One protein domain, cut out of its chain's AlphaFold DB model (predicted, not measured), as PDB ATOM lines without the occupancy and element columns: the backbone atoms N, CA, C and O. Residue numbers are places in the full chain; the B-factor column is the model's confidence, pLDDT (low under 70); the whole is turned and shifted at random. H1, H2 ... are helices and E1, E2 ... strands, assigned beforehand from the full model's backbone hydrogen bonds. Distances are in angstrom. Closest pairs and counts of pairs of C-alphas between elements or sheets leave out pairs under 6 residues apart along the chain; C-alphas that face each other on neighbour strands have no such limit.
ATOM      1  N   THR A  10      -2.537   9.907 -25.527       94.56
ATOM      2  CA  THR A  10      -3.409   8.726 -25.480       94.56
ATOM      3  C   THR A  10      -3.195   7.951 -24.180       94.56
ATOM      4  O   THR A  10      -4.159   7.681 -23.474       94.56
ATOM      5  N   LEU A  11      -1.942   7.686 -23.795       92.00
ATOM      6  CA  LEU A  11      -1.615   7.015 -22.530       92.00
ATOM      7  C   LEU A  11      -2.112   7.796 -21.307       92.00
ATOM      8  O   LEU A  11      -2.615   7.197 -20.363       92.00
ATOM      9  N   LYS A  12      -2.040   9.133 -21.326       91.88
ATOM     10  CA  LYS A  12      -2.605   9.973 -20.255       91.88
ATOM     11  C   LYS A  12      -4.123   9.848 -20.159       91.88
ATOM     12  O   LYS A  12      -4.654   9.832 -19.053       91.88
ATOM     13  N   VAL A  13      -4.826   9.799 -21.292       93.88
ATOM     14  CA  VAL A  13      -6.285   9.613 -21.316       93.88
ATOM     15  C   VAL A  13      -6.652   8.222 -20.807       93.88
ATOM     16  O   VAL A  13      -7.523   8.116 -19.948       93.88
ATOM     17  N   LEU A  14      -5.946   7.183 -21.261       92.12
ATOM     18  CA  LEU A  14      -6.133   5.816 -20.775       92.12
ATOM     19  C   LEU A  14      -5.874   5.717 -19.268       92.12
ATOM     20  O   LEU A  14      -6.714   5.193 -18.553       92.12
ATOM     21  N   GLY A  15      -4.791   6.315 -18.762       90.56
ATOM     22  CA  GLY A  15      -4.498   6.338 -17.327       90.56
ATOM     23  C   GLY A  15      -5.573   7.053 -16.501       90.56
ATOM     24  O   GLY A  15      -5.937   6.584 -15.426       90.56
ATOM     25  N   LYS A  16      -6.146   8.154 -17.012       90.81
ATOM     26  CA  LYS A  16      -7.295   8.814 -16.368       90.81
ATOM     27  C   LYS A  16      -8.527   7.912 -16.340       90.81
ATOM     28  O   LYS A  16      -9.192   7.854 -15.312       90.81
ATOM     29  N   HIS A  17      -8.816   7.225 -17.442       92.00
ATOM     30  CA  HIS A  17      -9.938   6.294 -17.522       92.00
ATOM     31  C   HIS A  17      -9.763   5.113 -16.557       92.00
ATOM     32  O   HIS A  17     -10.668   4.841 -15.775       92.00
ATOM     33  N   SER A  18      -8.581   4.486 -16.536       91.06
ATOM     34  CA  SER A  18      -8.248   3.419 -15.587       91.06
ATOM     35  C   SER A  18      -8.390   3.883 -14.140       91.06
ATOM     36  O   SER A  18      -9.001   3.181 -13.346       91.06
ATOM     37  N   LYS A  19      -7.927   5.092 -13.794       90.81
ATOM     38  CA  LYS A  19      -8.111   5.647 -12.444       90.81
ATOM     39  C   LYS A  19      -9.588   5.728 -12.042       90.81
ATOM     40  O   LYS A  19      -9.921   5.414 -10.906       90.81
ATOM     41  N   THR A  20     -10.465   6.151 -12.955       92.25
ATOM     42  CA  THR A  20     -11.912   6.190 -12.695       92.25
ATOM     43  C   THR A  20     -12.472   4.789 -12.473       92.25
ATOM     44  O   THR A  20     -13.133   4.577 -11.465       92.25
ATOM     45  N   LEU A  21     -12.140   3.825 -13.340       93.38
ATOM     46  CA  LEU A  21     -12.594   2.436 -13.196       93.38
ATOM     47  C   LEU A  21     -12.169   1.819 -11.858       93.38
ATOM     48  O   LEU A  21     -12.988   1.212 -11.176       93.38
ATOM     49  N   ILE A  22     -10.909   2.021 -11.465       94.38
ATOM     50  CA  ILE A  22     -10.369   1.521 -10.197       94.38
ATOM     51  C   ILE A  22     -11.115   2.135  -9.011       94.38
ATOM     52  O   ILE A  22     -11.493   1.415  -8.091       94.38
ATOM     53  N   ALA A  23     -11.335   3.452  -9.021       92.75
ATOM     54  CA  ALA A  23     -12.043   4.130  -7.941       92.75
ATOM     55  C   ALA A  23     -13.510   3.683  -7.850       92.75
ATOM     56  O   ALA A  23     -14.016   3.478  -6.750       92.75
ATOM     57  N   ASP A  24     -14.184   3.499  -8.987       92.75
ATOM     58  CA  ASP A  24     -15.563   3.005  -9.033       92.75
ATOM     59  C   ASP A  24     -15.648   1.566  -8.510       92.75
ATOM     60  O   ASP A  24     -16.532   1.250  -7.718       92.75
ATOM     61  N   HIS A  25     -14.694   0.708  -8.888       93.38
ATOM     62  CA  HIS A  25     -14.611  -0.662  -8.393       93.38
ATOM     63  C   HIS A  25     -14.308  -0.715  -6.888       93.38
ATOM     64  O   HIS A  25     -14.970  -1.428  -6.140       93.38
ATOM     65  N   ALA A  26     -13.313   0.037  -6.417       90.31
ATOM     66  CA  ALA A  26     -12.892   0.008  -5.019       90.31
ATOM     67  C   ALA A  26     -13.969   0.545  -4.059       90.31
ATOM     68  O   ALA A  26     -14.070   0.046  -2.934       90.31
ATOM     69  N   ARG A  27     -14.775   1.516  -4.514       89.25
ATOM     70  CA  ARG A  27     -15.914   2.094  -3.780       89.25
ATOM     71  C   ARG A  27     -17.179   1.243  -3.823       89.25
ATOM     72  O   ARG A  27     -18.124   1.557  -3.103       89.25
ATOM     73  N   ASP A  28     -17.237   0.226  -4.667       90.94
ATOM     74  CA  ASP A  28     -18.376  -0.678  -4.691       90.94
ATOM     75  C   ASP A  28     -18.307  -1.603  -3.454       90.94
ATOM     76  O   ASP A  28     -17.315  -2.329  -3.287       90.94
ATOM     77  N   PRO A  29     -19.308  -1.573  -2.551       89.25
ATOM     78  CA  PRO A  29     -19.316  -2.421  -1.360       89.25
ATOM     79  C   PRO A  29     -19.423  -3.914  -1.697       89.25
ATOM     80  O   PRO A  29     -18.999  -4.745  -0.894       89.25
ATOM     81  N   GLU A  30     -19.932  -4.256  -2.884       91.69
ATOM     82  CA  GLU A  30     -20.126  -5.639  -3.330       91.69
ATOM     83  C   GLU A  30     -18.895  -6.216  -4.036       91.69
ATOM     84  O   GLU A  30     -18.816  -7.422  -4.272       91.69
ATOM     85  N   LYS A  31     -17.918  -5.377  -4.390       92.50
ATOM     86  CA  LYS A  31     -16.711  -5.812  -5.099       92.50
ATOM     87  C   LYS A  31     -15.512  -5.797  -4.184       92.50
ATOM     88  O   LYS A  31     -15.360  -4.901  -3.367       92.50
ATOM     89  N   ASN A  32     -14.593  -6.737  -4.349       93.69
ATOM     90  CA  ASN A  32     -13.393  -6.829  -3.524       93.69
ATOM     91  C   ASN A  32     -12.138  -6.771  -4.389       93.69
ATOM     92  O   ASN A  32     -12.157  -7.137  -5.559       93.69
ATOM     93  N   GLY A  33     -11.037  -6.309  -3.809       94.50
ATOM     94  CA  GLY A  33      -9.750  -6.274  -4.486       94.50
ATOM     95  C   GLY A  33      -8.615  -6.058  -3.503       94.50
ATOM     96  O   GLY A  33      -8.838  -5.785  -2.322       94.50
ATOM     97  N   PHE A  34      -7.397  -6.184  -4.001       95.75
ATOM     98  CA  PHE A  34      -6.178  -6.021  -3.222       95.75
ATOM     99  C   PHE A  34      -5.132  -5.267  -4.026       95.75
ATOM    100  O   PHE A  34      -5.170  -5.230  -5.253       95.75
ATOM    101  N   ILE A  35      -4.195  -4.646  -3.323       96.88
ATOM    102  CA  ILE A  35      -3.045  -3.988  -3.927       96.88
ATOM    103  C   ILE A  35      -1.867  -4.948  -3.833       96.88
ATOM    104  O   ILE A  35      -1.569  -5.443  -2.750       96.88
ATOM    105  N   VAL A  36      -1.169  -5.173  -4.938       96.12
ATOM    106  CA  VAL A  36       0.190  -5.721  -4.933       96.12
ATOM    107  C   VAL A  36       1.131  -4.611  -5.340       96.12
ATOM    108  O   VAL A  36       0.881  -3.943  -6.342       96.12
ATOM    109  N   PHE A  37       2.204  -4.392  -4.599       95.44
ATOM    110  CA  PHE A  37       3.219  -3.428  -4.996       95.44
ATOM    111  C   PHE A  37       4.614  -3.944  -4.684       95.44
ATOM    112  O   PHE A  37       4.801  -4.764  -3.790       95.44
ATOM    113  N   ASP A  38       5.571  -3.470  -5.471       92.50
ATOM    114  CA  ASP A  38       6.972  -3.857  -5.370       92.50
ATOM    115  C   ASP A  38       7.860  -2.673  -5.783       92.50
ATOM    116  O   ASP A  38       7.414  -1.687  -6.397       92.50
ATOM    117  N   ASN A  39       9.135  -2.771  -5.433       91.50
ATOM    118  CA  ASN A  39      10.171  -1.844  -5.826       91.50
ATOM    119  C   ASN A  39      10.463  -1.962  -7.326       91.50
ATOM    120  O   ASN A  39      10.793  -3.023  -7.855       91.50
ATOM    121  N   VAL A  40      10.422  -0.827  -8.017       90.00
ATOM    122  CA  VAL A  40      10.843  -0.720  -9.410       90.00
ATOM    123  C   VAL A  40      12.206  -0.048  -9.487       90.00
ATOM    124  O   VAL A  40      12.382   1.120  -9.141       90.00
ATOM    125  N   GLN A  41      13.186  -0.798  -9.987       89.06
ATOM    126  CA  GLN A  41      14.560  -0.334 -10.139       89.06
ATOM    127  C   GLN A  41      14.944  -0.285 -11.613       89.06
ATOM    128  O   GLN A  41      14.815  -1.268 -12.343       89.06
ATOM    129  N   ASN A  42      15.461   0.857 -12.059       88.25
ATOM    130  CA  ASN A  42      15.994   0.998 -13.408       88.25
ATOM    131  C   ASN A  42      17.331   1.735 -13.384       88.25
ATOM    132  O   ASN A  42      17.450   2.812 -12.808       88.25
ATOM    133  N   TYR A  43      18.332   1.196 -14.072       86.44
ATOM    134  CA  TYR A  43      19.588   1.909 -14.266       86.44
ATOM    135  C   TYR A  43      19.464   2.891 -15.429       86.44
ATOM    136  O   TYR A  43      19.345   2.492 -16.590       86.44
ATOM    137  N   LEU A  44      19.622   4.180 -15.136       85.19
ATOM    138  CA  LEU A  44      20.014   5.164 -16.137       85.19
ATOM    139  C   LEU A  44      21.458   4.873 -16.541       85.19
ATOM    140  O   LEU A  44      22.420   5.336 -15.926       85.19
ATOM    141  N   ASN A  58      17.688   4.543 -10.635       89.81
ATOM    142  CA  ASN A  58      16.384   5.086 -10.293       89.81
ATOM    143  C   ASN A  58      15.636   4.033  -9.486       89.81
ATOM    144  O   ASN A  58      15.517   2.892  -9.935       89.81
ATOM    145  N   ILE A  59      15.143   4.439  -8.322       91.75
ATOM    146  CA  ILE A  59      14.355   3.618  -7.408       91.75
ATOM    147  C   ILE A  59      12.964   4.244  -7.336       91.75
ATOM    148  O   ILE A  59      12.828   5.470  -7.339       91.75
ATOM    149  N   GLY A  60      11.939   3.407  -7.297       94.12
ATOM    150  CA  GLY A  60      10.566   3.831  -7.107       94.12
ATOM    151  C   GLY A  60       9.702   2.680  -6.627       94.12
ATOM    152  O   GLY A  60      10.169   1.556  -6.474       94.12
ATOM    153  N   LEU A  61       8.420   2.956  -6.444       95.00
ATOM    154  CA  LEU A  61       7.408   1.957  -6.132       95.00
ATOM    155  C   LEU A  61       6.359   1.948  -7.238       95.00
ATOM    156  O   LEU A  61       5.949   3.005  -7.731       95.00
ATOM    157  N   ALA A  62       5.917   0.753  -7.620       95.19
ATOM    158  CA  ALA A  62       4.790   0.569  -8.520       95.19
ATOM    159  C   ALA A  62       3.779  -0.380  -7.882       95.19
ATOM    160  O   ALA A  62       4.145  -1.440  -7.379       95.19
ATOM    161  N   GLY A  63       2.510   0.020  -7.909       95.62
ATOM    162  CA  GLY A  63       1.398  -0.777  -7.413       95.62
ATOM    163  C   GLY A  63       0.497  -1.250  -8.544       95.62
ATOM    164  O   GLY A  63       0.402  -0.620  -9.594       95.62
ATOM    165  N   THR A  64      -0.192  -2.353  -8.307       96.19
ATOM    166  CA  THR A  64      -1.254  -2.892  -9.150       96.19
ATOM    167  C   THR A  64      -2.434  -3.217  -8.253       96.19
ATOM    168  O   THR A  64      -2.275  -3.891  -7.237       96.19
ATOM    169  N   TYR A  65      -3.611  -2.723  -8.611       96.75
ATOM    170  CA  TYR A  65      -4.863  -3.142  -8.007       96.75
ATOM    171  C   TYR A  65      -5.388  -4.367  -8.754       96.75
ATOM    172  O   TYR A  65      -5.523  -4.342  -9.974       96.75
ATOM    173  N   CYS A  66      -5.670  -5.435  -8.026       95.94
ATOM    174  CA  CYS A  66      -6.148  -6.698  -8.562       95.94
ATOM    175  C   CYS A  66      -7.563  -6.950  -8.039       95.94
ATOM    176  O   CYS A  66      -7.800  -6.891  -6.827       95.94
ATOM    177  N   GLU A  67      -8.498  -7.236  -8.939       95.50
ATOM    178  CA  GLU A  67      -9.868  -7.580  -8.561       95.50
ATOM    179  C   GLU A  67      -9.929  -8.974  -7.922       95.50
ATOM    180  O   GLU A  67      -9.166  -9.878  -8.264       95.50
ATOM    181  N   LEU A  68     -10.848  -9.167  -6.980       92.56
ATOM    182  CA  LEU A  68     -11.105 -10.447  -6.322       92.56
ATOM    183  C   LEU A  68     -12.529 -10.910  -6.642       92.56
ATOM    184  O   LEU A  68     -13.430 -10.753  -5.809       92.56
ATOM    185  N   PRO A  69     -12.761 -11.459  -7.850       90.06
ATOM    186  CA  PRO A  69     -14.065 -11.994  -8.206       90.06
ATOM    187  C   PRO A  69     -14.421 -13.179  -7.298       90.06
ATOM    188  O   PRO A  69     -13.560 -13.965  -6.911       90.06
ATOM    189  N   GLY A  70     -15.704 -13.301  -6.952       87.75
ATOM    190  CA  GLY A  70     -16.214 -14.411  -6.140       87.75
ATOM    191  C   GLY A  70     -15.966 -14.291  -4.633       87.75
ATOM    192  O   GLY A  70     -16.405 -15.159  -3.884       87.75
ATOM    193  N   VAL A  71     -15.311 -13.223  -4.167       89.88
ATOM    194  CA  VAL A  71     -15.216 -12.922  -2.733       89.88
ATOM    195  C   VAL A  71     -16.503 -12.241  -2.275       89.88
ATOM    196  O   VAL A  71     -16.851 -11.178  -2.786       89.88
ATOM    197  N   GLU A  72     -17.186 -12.853  -1.306       91.00
ATOM    198  CA  GLU A  72     -18.455 -12.366  -0.755       91.00
ATOM    199  C   GLU A  72     -18.346 -10.937  -0.200       91.00
ATOM    200  O   GLU A  72     -17.328 -10.534   0.382       91.00
ATOM    201  N   ALA A  73     -19.424 -10.163  -0.349       88.31
ATOM    202  CA  ALA A  73     -19.540  -8.855   0.282       88.31
ATOM    203  C   ALA A  73     -19.377  -8.997   1.805       88.31
ATOM    204  O   ALA A  73     -19.959  -9.877   2.436       88.31
ATOM    205  N   GLY A  74     -18.537  -8.151   2.403       89.62
ATOM    206  CA  GLY A  74     -18.229  -8.212   3.835       89.62
ATOM    207  C   GLY A  74     -17.149  -9.224   4.246       89.62
ATOM    208  O   GLY A  74     -16.709  -9.168   5.393       89.62
ATOM    209  N   ALA A  75     -16.628 -10.065   3.340       92.25
ATOM    210  CA  ALA A  75     -15.496 -10.958   3.647       92.25
ATOM    211  C   ALA A  75     -14.242 -10.195   4.119       92.25
ATOM    212  O   ALA A  75     -13.414 -10.725   4.859       92.25
ATOM    213  N   LEU A  76     -14.122  -8.927   3.714       94.19
ATOM    214  CA  LEU A  76     -13.085  -7.996   4.149       94.19
ATOM    215  C   LEU A  76     -13.615  -6.949   5.148       94.19
ATOM    216  O   LEU A  76     -13.061  -5.856   5.204       94.19
ATOM    217  N   SER A  77     -14.668  -7.226   5.931       95.19
ATOM    218  CA  SER A  77     -15.201  -6.255   6.904       95.19
ATOM    219  C   SER A  77     -14.141  -5.850   7.930       95.19
ATOM    220  O   SER A  77     -13.527  -6.675   8.618       95.19
ATOM    221  N   PHE A  78     -13.941  -4.539   8.053       94.88
ATOM    222  CA  PHE A  78     -12.984  -3.989   9.002       94.88
ATOM    223  C   PHE A  78     -13.489  -4.065  10.450       94.88
ATOM    224  O   PHE A  78     -12.712  -4.340  11.370       94.88
ATOM    225  N   SER A  79     -14.790  -3.883  10.662       95.38
ATOM    226  CA  SER A  79     -15.426  -4.030  11.971       95.38
ATOM    227  C   SER A  79     -15.358  -5.468  12.474       95.38
ATOM    228  O   SER A  79     -15.001  -5.681  13.635       95.38
ATOM    229  N   GLU A  80     -15.587  -6.458  11.604       95.62
ATOM    230  CA  GLU A  80     -15.438  -7.872  11.965       95.62
ATOM    231  C   GLU A  80     -13.985  -8.198  12.338       95.62
ATOM    232  O   GLU A  80     -13.729  -8.798  13.384       95.62
ATOM    233  N   LYS A  81     -13.003  -7.706  11.566       94.56
ATOM    234  CA  LYS A  81     -11.578  -7.821  11.927       94.56
ATOM    235  C   LYS A  81     -11.310  -7.269  13.331       94.56
ATOM    236  O   LYS A  81     -10.648  -7.930  14.132       94.56
ATOM    237  N   PRO A 150      -8.536 -15.196 -15.843       90.94
ATOM    238  CA  PRO A 150      -7.482 -14.287 -15.434       90.94
ATOM    239  C   PRO A 150      -8.066 -13.229 -14.496       90.94
ATOM    240  O   PRO A 150      -9.148 -12.698 -14.748       90.94
ATOM    241  N   THR A 151      -7.341 -12.927 -13.425       92.12
ATOM    242  CA  THR A 151      -7.657 -11.798 -12.553       92.12
ATOM    243  C   THR A 151      -7.558 -10.500 -13.346       92.12
ATOM    244  O   THR A 151      -6.566 -10.273 -14.042       92.12
ATOM    245  N   GLU A 152      -8.570  -9.643 -13.236       94.88
ATOM    246  CA  GLU A 152      -8.491  -8.294 -13.787       94.88
ATOM    247  C   GLU A 152      -7.513  -7.461 -12.954       94.88
ATOM    248  O   GLU A 152      -7.590  -7.414 -11.722       94.88
ATOM    249  N   VAL A 153      -6.549  -6.846 -13.637       95.44
ATOM    250  CA  VAL A 153      -5.455  -6.101 -13.014       95.44
ATOM    251  C   VAL A 153      -5.396  -4.686 -13.561       95.44
ATOM    252  O   VAL A 153      -5.493  -4.451 -14.767       95.44
ATOM    253  N   HIS A 154      -5.182  -3.739 -12.658       95.12
ATOM    254  CA  HIS A 154      -5.230  -2.317 -12.937       95.12
ATOM    255  C   HIS A 154      -3.979  -1.635 -12.375       95.12
ATOM    256  O   HIS A 154      -3.829  -1.529 -11.155       95.12
ATOM    257  N   PRO A 155      -3.053  -1.167 -13.229       94.62
ATOM    258  CA  PRO A 155      -1.855  -0.482 -12.762       94.62
ATOM    259  C   PRO A 155      -2.195   0.805 -12.004       94.62
ATOM    260  O   PRO A 155      -2.963   1.639 -12.487       94.62
ATOM    261  N   LEU A 156      -1.571   0.986 -10.844       95.19
ATOM    262  CA  LEU A 156      -1.568   2.246 -10.110       95.19
ATOM    263  C   LEU A 156      -0.406   3.117 -10.596       95.19
ATOM    264  O   LEU A 156       0.587   2.641 -11.151       95.19
ATOM    265  N   SER A 157      -0.519   4.425 -10.392       92.75
ATOM    266  CA  SER A 157       0.542   5.371 -10.742       92.75
ATOM    267  C   SER A 157       1.770   5.106  -9.875       92.75
ATOM    268  O   SER A 157       1.659   5.077  -8.655       92.75
ATOM    269  N   SER A 158       2.937   4.932 -10.496       93.06
ATOM    270  CA  SER A 158       4.207   4.752  -9.784       93.06
ATOM    271  C   SER A 158       4.689   6.046  -9.126       93.06
ATOM    272  O   SER A 158       4.445   7.135  -9.656       93.06
ATOM    273  N   CYS A 159       5.493   5.936  -8.073       93.38
ATOM    274  CA  CYS A 159       6.146   7.072  -7.423       93.38
ATOM    275  C   CYS A 159       7.663   6.851  -7.296       93.38
ATOM    276  O   CYS A 159       8.146   5.724  -7.231       93.38
ATOM    277  N   GLY A 160       8.440   7.938  -7.254       94.06
ATOM    278  CA  GLY A 160       9.901   7.897  -7.062       94.06
ATOM    279  C   GLY A 160      10.320   7.756  -5.596       94.06
ATOM    280  O   GLY A 160      11.291   8.382  -5.182       94.06
ATOM    281  N   LYS A 161       9.519   7.040  -4.803       95.00
ATOM    282  CA  LYS A 161       9.682   6.864  -3.359       95.00
ATOM    283  C   LYS A 161      10.377   5.539  -3.061       95.00
ATOM    284  O   LYS A 161      10.268   4.583  -3.826       95.00
ATOM    285  N   ASN A 162      11.096   5.494  -1.952       92.50
ATOM    286  CA  ASN A 162      11.864   4.355  -1.495       92.50
ATOM    287  C   ASN A 162      11.095   3.605  -0.406       92.50
ATOM    288  O   ASN A 162      10.896   4.101   0.700       92.50
ATOM    289  N   GLU A 163      10.743   2.362  -0.707       92.88
ATOM    290  CA  GLU A 163      10.061   1.437   0.196       92.88
ATOM    291  C   GLU A 163      10.748   1.255   1.555       92.88
ATOM    292  O   GLU A 163      10.099   1.048   2.579       92.88
ATOM    293  N   THR A 164      12.078   1.353   1.582       92.19
ATOM    294  CA  THR A 164      12.861   1.148   2.804       92.19
ATOM    295  C   THR A 164      12.780   2.328   3.774       92.19
ATOM    296  O   THR A 164      13.189   2.197   4.928       92.19
ATOM    297  N   VAL A 165      12.236   3.465   3.326       94.69
ATOM    298  CA  VAL A 165      12.048   4.680   4.117       94.69
ATOM    299  C   VAL A 165      10.584   4.769   4.550       94.69
ATOM    300  O   VAL A 165       9.700   5.082   3.760       94.69
ATOM    301  N   THR A 166      10.319   4.540   5.839       94.56
ATOM    302  CA  THR A 166       8.968   4.456   6.429       94.56
ATOM    303  C   THR A 166       8.052   5.636   6.076       94.56
ATOM    304  O   THR A 166       6.870   5.436   5.800       94.56
ATOM    305  N   THR A 167       8.570   6.869   6.067       95.31
ATOM    306  CA  THR A 167       7.786   8.068   5.714       95.31
ATOM    307  C   THR A 167       7.386   8.080   4.242       95.31
ATOM    308  O   THR A 167       6.253   8.417   3.916       95.31
ATOM    309  N   GLU A 168       8.290   7.663   3.357       96.19
ATOM    310  CA  GLU A 168       8.039   7.582   1.919       96.19
ATOM    311  C   GLU A 168       7.096   6.428   1.568       96.19
ATOM    312  O   GLU A 168       6.229   6.576   0.703       96.19
ATOM    313  N   LEU A 169       7.199   5.304   2.286       96.00
ATOM    314  CA  LEU A 169       6.241   4.210   2.182       96.00
ATOM    315  C   LEU A 169       4.844   4.659   2.629       96.00
ATOM    316  O   LEU A 169       3.884   4.429   1.902       96.00
ATOM    317  N   LYS A 170       4.714   5.363   3.764       95.69
ATOM    318  CA  LYS A 170       3.427   5.937   4.203       95.69
ATOM    319  C   LYS A 170       2.817   6.833   3.123       95.69
ATOM    320  O   LYS A 170       1.643   6.677   2.803       95.69
ATOM    321  N   GLU A 171       3.597   7.762   2.570       95.94
ATOM    322  CA  GLU A 171       3.136   8.649   1.493       95.94
ATOM    323  C   GLU A 171       2.669   7.858   0.268       95.94
ATOM    324  O   GLU A 171       1.632   8.172  -0.307       95.94
ATOM    325  N   THR A 172       3.395   6.798  -0.091       95.94
ATOM    326  CA  THR A 172       3.031   5.916  -1.205       95.94
ATOM    327  C   THR A 172       1.724   5.172  -0.942       95.94
ATOM    328  O   THR A 172       0.871   5.108  -1.821       95.94
ATOM    329  N   LEU A 173       1.522   4.654   0.273       95.75
ATOM    330  CA  LEU A 173       0.281   3.975   0.648       95.75
ATOM    331  C   LEU A 173      -0.913   4.926   0.601       95.75
ATOM    332  O   LEU A 173      -1.956   4.562   0.070       95.75
ATOM    333  N   LEU A 174      -0.761   6.149   1.114       94.50
ATOM    334  CA  LEU A 174      -1.815   7.161   1.045       94.50
ATOM    335  C   LEU A 174      -2.109   7.582  -0.400       94.50
ATOM    336  O   LEU A 174      -3.273   7.778  -0.741       94.50
ATOM    337  N   ASP A 175      -1.090   7.677  -1.257       95.12
ATOM    338  CA  ASP A 175      -1.289   7.934  -2.684       95.12
ATOM    339  C   ASP A 175      -2.051   6.783  -3.358       95.12
ATOM    340  O   ASP A 175      -3.063   7.025  -4.011       95.12
ATOM    341  N   PHE A 176      -1.652   5.526  -3.136       95.56
ATOM    342  CA  PHE A 176      -2.362   4.360  -3.668       95.56
ATOM    343  C   PHE A 176      -3.811   4.288  -3.174       95.56
ATOM    344  O   PHE A 176      -4.721   4.133  -3.987       95.56
ATOM    345  N   LEU A 177      -4.055   4.473  -1.875       94.00
ATOM    346  CA  LEU A 177      -5.407   4.529  -1.307       94.00
ATOM    347  C   LEU A 177      -6.227   5.683  -1.907       94.00
ATOM    348  O   LEU A 177      -7.387   5.496  -2.276       94.00
ATOM    349  N   GLY A 178      -5.612   6.851  -2.100       93.19
ATOM    350  CA  GLY A 178      -6.236   7.986  -2.776       93.19
ATOM    351  C   GLY A 178      -6.567   7.701  -4.244       93.19
ATOM    352  O   GLY A 178      -7.600   8.150  -4.744       93.19
ATOM    353  N   GLN A 179      -5.741   6.914  -4.943       93.44
ATOM    354  CA  GLN A 179      -6.034   6.439  -6.298       93.44
ATOM    355  C   GLN A 179      -7.221   5.465  -6.332       93.44
ATOM    356  O   GLN A 179      -8.000   5.525  -7.282       93.44
ATOM    357  N   LEU A 180      -7.408   4.651  -5.286       92.50
ATOM    358  CA  LEU A 180      -8.606   3.822  -5.087       92.50
ATOM    359  C   LEU A 180      -9.844   4.633  -4.660       92.50
ATOM    360  O   LEU A 180     -10.935   4.084  -4.541       92.50
ATOM    361  N   GLY A 181      -9.705   5.934  -4.393       89.00
ATOM    362  CA  GLY A 181     -10.795   6.758  -3.871       89.00
ATOM    363  C   GLY A 181     -11.138   6.476  -2.405       89.00
ATOM    364  O   GLY A 181     -12.213   6.879  -1.961       89.00
ATOM    365  N   VAL A 182     -10.239   5.818  -1.664       85.00
ATOM    366  CA  VAL A 182     -10.339   5.597  -0.217       85.00
ATOM    367  C   VAL A 182      -9.865   6.869   0.487       85.00
ATOM    368  O   VAL A 182      -8.681   7.061   0.760       85.00
ATOM    369  N   LEU A 183     -10.809   7.776   0.720       82.25
ATOM    370  CA  LEU A 183     -10.606   9.040   1.428       82.25
ATOM    371  C   LEU A 183     -11.268   8.970   2.803       82.25
ATOM    372  O   LEU A 183     -12.211   8.208   2.997       82.25
ATOM    373  N   GLU A 184     -10.815   9.789   3.750       78.38
ATOM    374  CA  GLU A 184     -11.357   9.799   5.115       78.38
ATOM    375  C   GLU A 184     -12.868  10.063   5.154       78.38
ATOM    376  O   GLU A 184     -13.610   9.335   5.808       78.38
ATOM    377  N   GLU A 185     -13.338  11.031   4.367       75.94
ATOM    378  CA  GLU A 185     -14.761  11.377   4.231       75.94
ATOM    379  C   GLU A 185     -15.604  10.255   3.600       75.94
ATOM    380  O   GLU A 185     -16.829  10.255   3.704       75.94
ATOM    381  N   GLN A 186     -14.953   9.310   2.919       74.44
ATOM    382  CA  GLN A 186     -15.570   8.226   2.152       74.44
ATOM    383  C   GLN A 186     -15.162   6.848   2.689       74.44
ATOM    384  O   GLN A 186     -15.227   5.858   1.960       74.44
ATOM    385  N   PHE A 187     -14.713   6.778   3.947       79.38
ATOM    386  CA  PHE A 187     -14.266   5.529   4.548       79.38
ATOM    387  C   PHE A 187     -15.402   4.502   4.572       79.38
ATOM    388  O   PHE A 187     -16.472   4.743   5.131       79.38
ATOM    389  N   GLN A 188     -15.145   3.337   3.985       82.06
ATOM    390  CA  GLN A 188     -16.043   2.189   4.017       82.06
ATOM    391  C   GLN A 188     -15.557   1.190   5.065       82.06
ATOM    392  O   GLN A 188     -14.358   1.110   5.327       82.06
ATOM    393  N   ASP A 189     -16.467   0.406   5.651       89.56
ATOM    394  CA  ASP A 189     -16.126  -0.662   6.602       89.56
ATOM    395  C   ASP A 189     -15.453  -1.859   5.908       89.56
ATOM    396  O   ASP A 189     -15.978  -2.968   5.861       89.56
ATOM    397  N   LYS A 190     -14.282  -1.629   5.318       91.56
ATOM    398  CA  LYS A 190     -13.606  -2.577   4.443       91.56
ATOM    399  C   LYS A 190     -12.101  -2.494   4.621       91.56
ATOM    400  O   LYS A 190     -11.507  -1.415   4.612       91.56
ATOM    401  N   CYS A 191     -11.484  -3.653   4.774       93.94
ATOM    402  CA  CYS A 191     -10.046  -3.793   4.788       93.94
ATOM    403  C   CYS A 191      -9.491  -3.645   3.371       93.94
ATOM    404  O   CYS A 191     -10.030  -4.209   2.418       93.94
ATOM    405  N   VAL A 192      -8.368  -2.941   3.245       94.00
ATOM    406  CA  VAL A 192      -7.586  -2.917   2.007       94.00
ATOM    407  C   VAL A 192      -6.425  -3.879   2.175       94.00
ATOM    408  O   VAL A 192      -5.505  -3.624   2.948       94.00
ATOM    409  N   VAL A 193      -6.474  -4.998   1.459       96.19
ATOM    410  CA  VAL A 193      -5.365  -5.952   1.444       96.19
ATOM    411  C   VAL A 193      -4.223  -5.358   0.625       96.19
ATOM    412  O   VAL A 193      -4.433  -4.913  -0.504       96.19
ATOM    413  N   ALA A 194      -3.023  -5.347   1.195       96.62
ATOM    414  CA  ALA A 194      -1.818  -4.844   0.557       96.62
ATOM    415  C   ALA A 194      -0.717  -5.905   0.645       96.62
ATOM    416  O   ALA A 194      -0.322  -6.312   1.738       96.62
ATOM    417  N   ALA A 195      -0.242  -6.357  -0.509       96.25
ATOM    418  CA  ALA A 195       0.715  -7.438  -0.630       96.25
ATOM    419  C   ALA A 195       2.007  -7.002  -1.323       96.25
ATOM    420  O   ALA A 195       2.004  -6.134  -2.195       96.25
ATOM    421  N   GLY A 196       3.101  -7.650  -0.940       93.94
ATOM    422  CA  GLY A 196       4.428  -7.460  -1.515       93.94
ATOM    423  C   GLY A 196       5.376  -8.552  -1.034       93.94
ATOM    424  O   GLY A 196       4.927  -9.600  -0.554       93.94
ATOM    425  N   ASP A 197       6.677  -8.320  -1.164       92.81
ATOM    426  CA  ASP A 197       7.690  -9.269  -0.716       92.81
ATOM    427  C   ASP A 197       7.827  -9.293   0.826       92.81
ATOM    428  O   ASP A 197       7.064  -8.664   1.570       92.81
ATOM    429  N   GLY A 198       8.795 -10.063   1.334       92.31
ATOM    430  CA  GLY A 198       9.047 -10.155   2.775       92.31
ATOM    431  C   GLY A 198       9.447  -8.822   3.417       92.31
ATOM    432  O   GLY A 198       9.050  -8.545   4.553       92.31
ATOM    433  N   LEU A 199      10.194  -7.984   2.693       92.88
ATOM    434  CA  LEU A 199      10.576  -6.655   3.152       92.88
ATOM    435  C   LEU A 199       9.354  -5.733   3.157       92.88
ATOM    436  O   LEU A 199       9.110  -5.085   4.176       92.88
ATOM    437  N   THR A 200       8.550  -5.733   2.091       94.56
ATOM    438  CA  THR A 200       7.300  -4.970   2.005       94.56
ATOM    439  C   THR A 200       6.389  -5.282   3.176       94.56
ATOM    440  O   THR A 200       5.953  -4.382   3.895       94.56
ATOM    441  N   PHE A 201       6.137  -6.569   3.419       95.44
ATOM    442  CA  PHE A 201       5.280  -7.025   4.505       95.44
ATOM    443  C   PHE A 201       5.777  -6.543   5.871       95.44
ATOM    444  O   PHE A 201       5.001  -5.998   6.660       95.44
ATOM    445  N   GLN A 202       7.079  -6.679   6.140       96.00
ATOM    446  CA  GLN A 202       7.670  -6.176   7.377       96.00
ATOM    447  C   GLN A 202       7.494  -4.656   7.505       96.00
ATOM    448  O   GLN A 202       7.081  -4.170   8.561       96.00
ATOM    449  N   ARG A 203       7.773  -3.896   6.440       96.19
ATOM    450  CA  ARG A 203       7.669  -2.432   6.452       96.19
ATOM    451  C   ARG A 203       6.234  -1.951   6.639       96.19
ATOM    452  O   ARG A 203       6.018  -1.003   7.390       96.19
ATOM    453  N   LEU A 204       5.255  -2.625   6.040       96.50
ATOM    454  CA  LEU A 204       3.835  -2.345   6.258       96.50
ATOM    455  C   LEU A 204       3.450  -2.486   7.738       96.50
ATOM    456  O   LEU A 204       2.826  -1.585   8.303       96.50
ATOM    457  N   LEU A 205       3.878  -3.572   8.391       96.62
ATOM    458  CA  LEU A 205       3.638  -3.784   9.823       96.62
ATOM    459  C   LEU A 205       4.325  -2.720  10.692       96.62
ATOM    460  O   LEU A 205       3.744  -2.249  11.671       96.62
ATOM    461  N   GLU A 206       5.556  -2.332  10.353       97.00
ATOM    462  CA  GLU A 206       6.287  -1.270  11.054       97.00
ATOM    463  C   GLU A 206       5.567   0.079  10.944       97.00
ATOM    464  O   GLU A 206       5.351   0.740  11.960       97.00
ATOM    465  N   VAL A 207       5.134   0.462   9.738       96.75
ATOM    466  CA  VAL A 207       4.357   1.689   9.511       96.75
ATOM    467  C   VAL A 207       3.084   1.680  10.364       96.75
ATOM    468  O   VAL A 207       2.828   2.653  11.071       96.75
ATOM    469  N   GLN A 208       2.315   0.585  10.373       96.50
ATOM    470  CA  GLN A 208       1.098   0.485  11.190       96.50
ATOM    471  C   GLN A 208       1.379   0.639  12.690       96.50
ATOM    472  O   GLN A 208       0.647   1.340  13.388       96.50
ATOM    473  N   ARG A 209       2.466   0.044  13.201       96.62
ATOM    474  CA  ARG A 209       2.869   0.206  14.610       96.62
ATOM    475  C   ARG A 209       3.214   1.651  14.953       96.62
ATOM    476  O   ARG A 209       2.866   2.108  16.040       96.62
ATOM    477  N   TYR A 210       3.884   2.373  14.055       96.88
ATOM    478  CA  TYR A 210       4.193   3.786  14.275       96.88
ATOM    479  C   TYR A 210       2.948   4.671  14.222       96.88
ATOM    480  O   TYR A 210       2.868   5.651  14.960       96.88
ATOM    481  N   LEU A 211       1.973   4.319  13.382       96.38
ATOM    482  CA  LEU A 211       0.778   5.127  13.165       96.38
ATOM    483  C   LEU A 211      -0.408   4.754  14.072       96.38
ATOM    484  O   LEU A 211      -1.437   5.421  14.019       96.38
ATOM    485  N   GLN A 212      -0.276   3.749  14.943       95.31
ATOM    486  CA  GLN A 212      -1.381   3.193  15.742       95.31
ATOM    487  C   GLN A 212      -2.132   4.204  16.632       95.31
ATOM    488  O   GLN A 212      -3.273   3.952  17.007       95.31
ATOM    489  N   PHE A 213      -1.502   5.330  16.985       95.25
ATOM    490  CA  PHE A 213      -2.087   6.368  17.843       95.25
ATOM    491  C   PHE A 213      -2.723   7.526  17.065       95.25
ATOM    492  O   PHE A 213      -3.179   8.492  17.675       95.25
ATOM    493  N   HIS A 214      -2.746   7.458  15.732       94.69
ATOM    494  CA  HIS A 214      -3.466   8.440  14.932       94.69
ATOM    495  C   HIS A 214      -4.985   8.335  15.155       94.69
ATOM    496  O   HIS A 214      -5.506   7.230  15.331       94.69
ATOM    497  N   PRO A 215      -5.711   9.467  15.126       91.31
ATOM    498  CA  PRO A 215      -7.132   9.517  15.469       91.31
ATOM    499  C   PRO A 215      -8.040   8.760  14.493       91.31
ATOM    500  O   PRO A 215      -9.103   8.290  14.893       91.31
ATOM    501  N   THR A 216      -7.651   8.638  13.221       91.50
ATOM    502  CA  THR A 216      -8.522   8.101  12.164       91.50
ATOM    503  C   THR A 216      -8.012   6.751  11.662       91.50
ATOM    504  O   THR A 216      -6.815   6.453  11.693       91.50
ATOM    505  N   ASN A 217      -8.919   5.897  11.168       91.56
ATOM    506  CA  ASN A 217      -8.543   4.580  10.630       91.56
ATOM    507  C   ASN A 217      -7.696   4.691   9.350       91.56
ATOM    508  O   ASN A 217      -6.929   3.773   9.047       91.56
ATOM    509  N   ILE A 218      -7.845   5.793   8.604       91.12
ATOM    510  CA  ILE A 218      -7.038   6.096   7.420       91.12
ATOM    511  C   ILE A 218      -5.630   6.509   7.838       91.12
ATOM    512  O   ILE A 218      -4.665   5.899   7.390       91.12
ATOM    513  N   GLU A 219      -5.493   7.483   8.738       91.69
ATOM    514  CA  GLU A 219      -4.179   7.972   9.166       91.69
ATOM    515  C   GLU A 219      -3.361   6.917   9.914       91.69
ATOM    516  O   GLU A 219      -2.142   6.860   9.752       91.69
ATOM    517  N   SER A 220      -4.026   6.073  10.708       93.94
ATOM    518  CA  SER A 220      -3.398   4.940  11.400       93.94
ATOM    519  C   SER A 220      -3.104   3.751  10.485       93.94
ATOM    520  O   SER A 220      -2.430   2.809  10.902       93.94
ATOM    521  N   LEU A 221      -3.630   3.767   9.253       95.62
ATOM    522  CA  LEU A 221      -3.643   2.633   8.327       95.62
ATOM    523  C   LEU A 221      -4.198   1.341   8.959       95.62
ATOM    524  O   LEU A 221      -3.869   0.244   8.515       95.62
ATOM    525  N   ALA A 222      -5.053   1.438   9.982       94.75
ATOM    526  CA  ALA A 222      -5.574   0.273  10.705       94.75
ATOM    527  C   ALA A 222      -6.424  -0.656   9.814       94.75
ATOM    528  O   ALA A 222      -6.477  -1.870  10.029       94.75
ATOM    529  N   HIS A 223      -7.077  -0.075   8.807       94.00
ATOM    530  CA  HIS A 223      -7.881  -0.771   7.802       94.00
ATOM    531  C   HIS A 223      -7.038  -1.490   6.736       94.00
ATOM    532  O   HIS A 223      -7.564  -2.310   5.993       94.00
ATOM    533  N   LEU A 224      -5.735  -1.222   6.656       95.69
ATOM    534  CA  LEU A 224      -4.847  -1.936   5.749       95.69
ATOM    535  C   LEU A 224      -4.520  -3.322   6.336       95.69
ATOM    536  O   LEU A 224      -4.269  -3.458   7.536       95.69
ATOM    537  N   GLU A 225      -4.549  -4.363   5.511       96.44
ATOM    538  CA  GLU A 225      -4.147  -5.721   5.890       96.44
ATOM    539  C   GLU A 225      -2.901  -6.115   5.090       96.44
ATOM    540  O   GLU A 225      -3.011  -6.408   3.896       96.44
ATOM    541  N   PRO A 226      -1.711  -6.099   5.717       96.44
ATOM    542  CA  PRO A 226      -0.492  -6.572   5.080       96.44
ATOM    543  C   PRO A 226      -0.568  -8.080   4.825       96.44
ATOM    544  O   PRO A 226      -0.890  -8.846   5.733       96.44
ATOM    545  N   VAL A 227      -0.219  -8.520   3.618       95.44
ATOM    546  CA  VAL A 227      -0.157  -9.942   3.247       95.44
ATOM    547  C   VAL A 227       1.151 -10.223   2.505       95.44
ATOM    548  O   VAL A 227       1.602  -9.421   1.696       95.44
ATOM    549  N   LEU A 228       1.784 -11.365   2.772       93.94
ATOM    550  CA  LEU A 228       2.917 -11.817   1.962       93.94
ATOM    551  C   LEU A 228       2.407 -12.262   0.593       93.94
ATOM    552  O   LEU A 228       1.540 -13.133   0.504       93.94
ATOM    553  N   ALA A 229       2.951 -11.694  -0.479       92.19
ATOM    554  CA  ALA A 229       2.624 -12.146  -1.818       92.19
ATOM    555  C   ALA A 229       3.136 -13.584  -2.009       92.19
ATOM    556  O   ALA A 229       4.337 -13.848  -1.948       92.19
TER     557      ALA A 229
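What this domain is: This is residues 10 to 44, 58 to 81 and 150 to 229 of the 393 residues of an uncharacterized protein of Candolleomyces aberdarensis (UniProt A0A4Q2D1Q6). A strongly twisted sheet of five strands has three helices, H1, H3 and H4, over one face, so that sheet and helices make two layers. H1 is over the E3 edge, H4 is over the E5 edge, and H3 is between them; the long ribbon of E1 and E2 reaches out at one end. The 139 printed residues hold four named helices and five named strands, in the order H1 E1 E2 H2 E3 H3 E4 H4 E5. The sheet runs E3 E2 E1 E4 E5 and is mixed, as is the class, helices and strands. The whole is compact, with a radius of gyration of the C-alphas of 14.6 A and spans of 46 by 40 by 28 A.

Where its parts are: H1, residues 10 to 26, begins at C-alpha 10 (-3.409, 8.726, -25.480) and measures 24.2 A. E1, residues 33 to 44, measures 33.9 A and ends at C-alpha 44 (20.014, 5.164, -16.137). E2, residues 58 to 67, measures 29.2 A. H2, residues 78 to 81, and E3, residues 153 to 155, are short. H3, residues 166 to 179, measures 19.8 A. E4, residues 192 to 196, measures 13.3 A; H4, residues 198 to 211, 20.2 A. E5, residues 224 to 228, measures 13.1 A and ends at C-alpha 228 (2.917, -11.817, 1.962).

How they stand to each other: E3 and E2 are antiparallel, with N 65 and O 154 2.8 A apart. E2 and E1 are antiparallel, with N 64 and O 36 2.7 A apart. E1 and E4 are parallel, with N 35 and O 193 2.8 A apart, and so are E4 and E5, with N 225 and O 192 2.8 A apart. H1 is on the sheet at a height of 9.2 A, over E3 and E2. H3, on the same face as H1, has a height of 6.3 A and lies only just over E1, with 3 C-alphas falling on it. H4 has a height of 9.4 A and lies over E4 and E5, along the strands at 9 degrees to E4 on the local plane; the C-alphas of Phe 201 and Pro 226, the closest, are 5.8 A apart. E4, H4, E5 form a strand-helix-strand unit, two parallel neighbour strands with a helix between them in the chain; E3, H3, E4 form a split one, with E2 and E1 between its strands. Both crossovers are right-handed. H3 touches H4, about perpendicular at 89 degrees, where the closest C-alphas, of Thr 166 and Val 207, are 6.2 A apart. H1 and H3 only just touch, with 3 pairs of C-alphas within 8 A, the closest those of Lys 19 and Gln 179 at 6.5 A. H2 touches no helix and is only just not on the sheet, with 4 pairs of C-alphas within 10 A. In H1, H3 and H4 every O i to N i+4 pair is within hydrogen-bond range; H2 is too short for such a pair.

The domain as a whole: The C-alphas farthest apart, of Leu 44 and Glu 80, are 47.1 A apart. Residues 45 to 57 and 82 to 149 are not printed; the gaps are 6.9 A and 28.4 A. The links H3 to E4 and H4 to E5 are long. The mean pLDDT of the printed part is 92.8, and no printed residue is under 70.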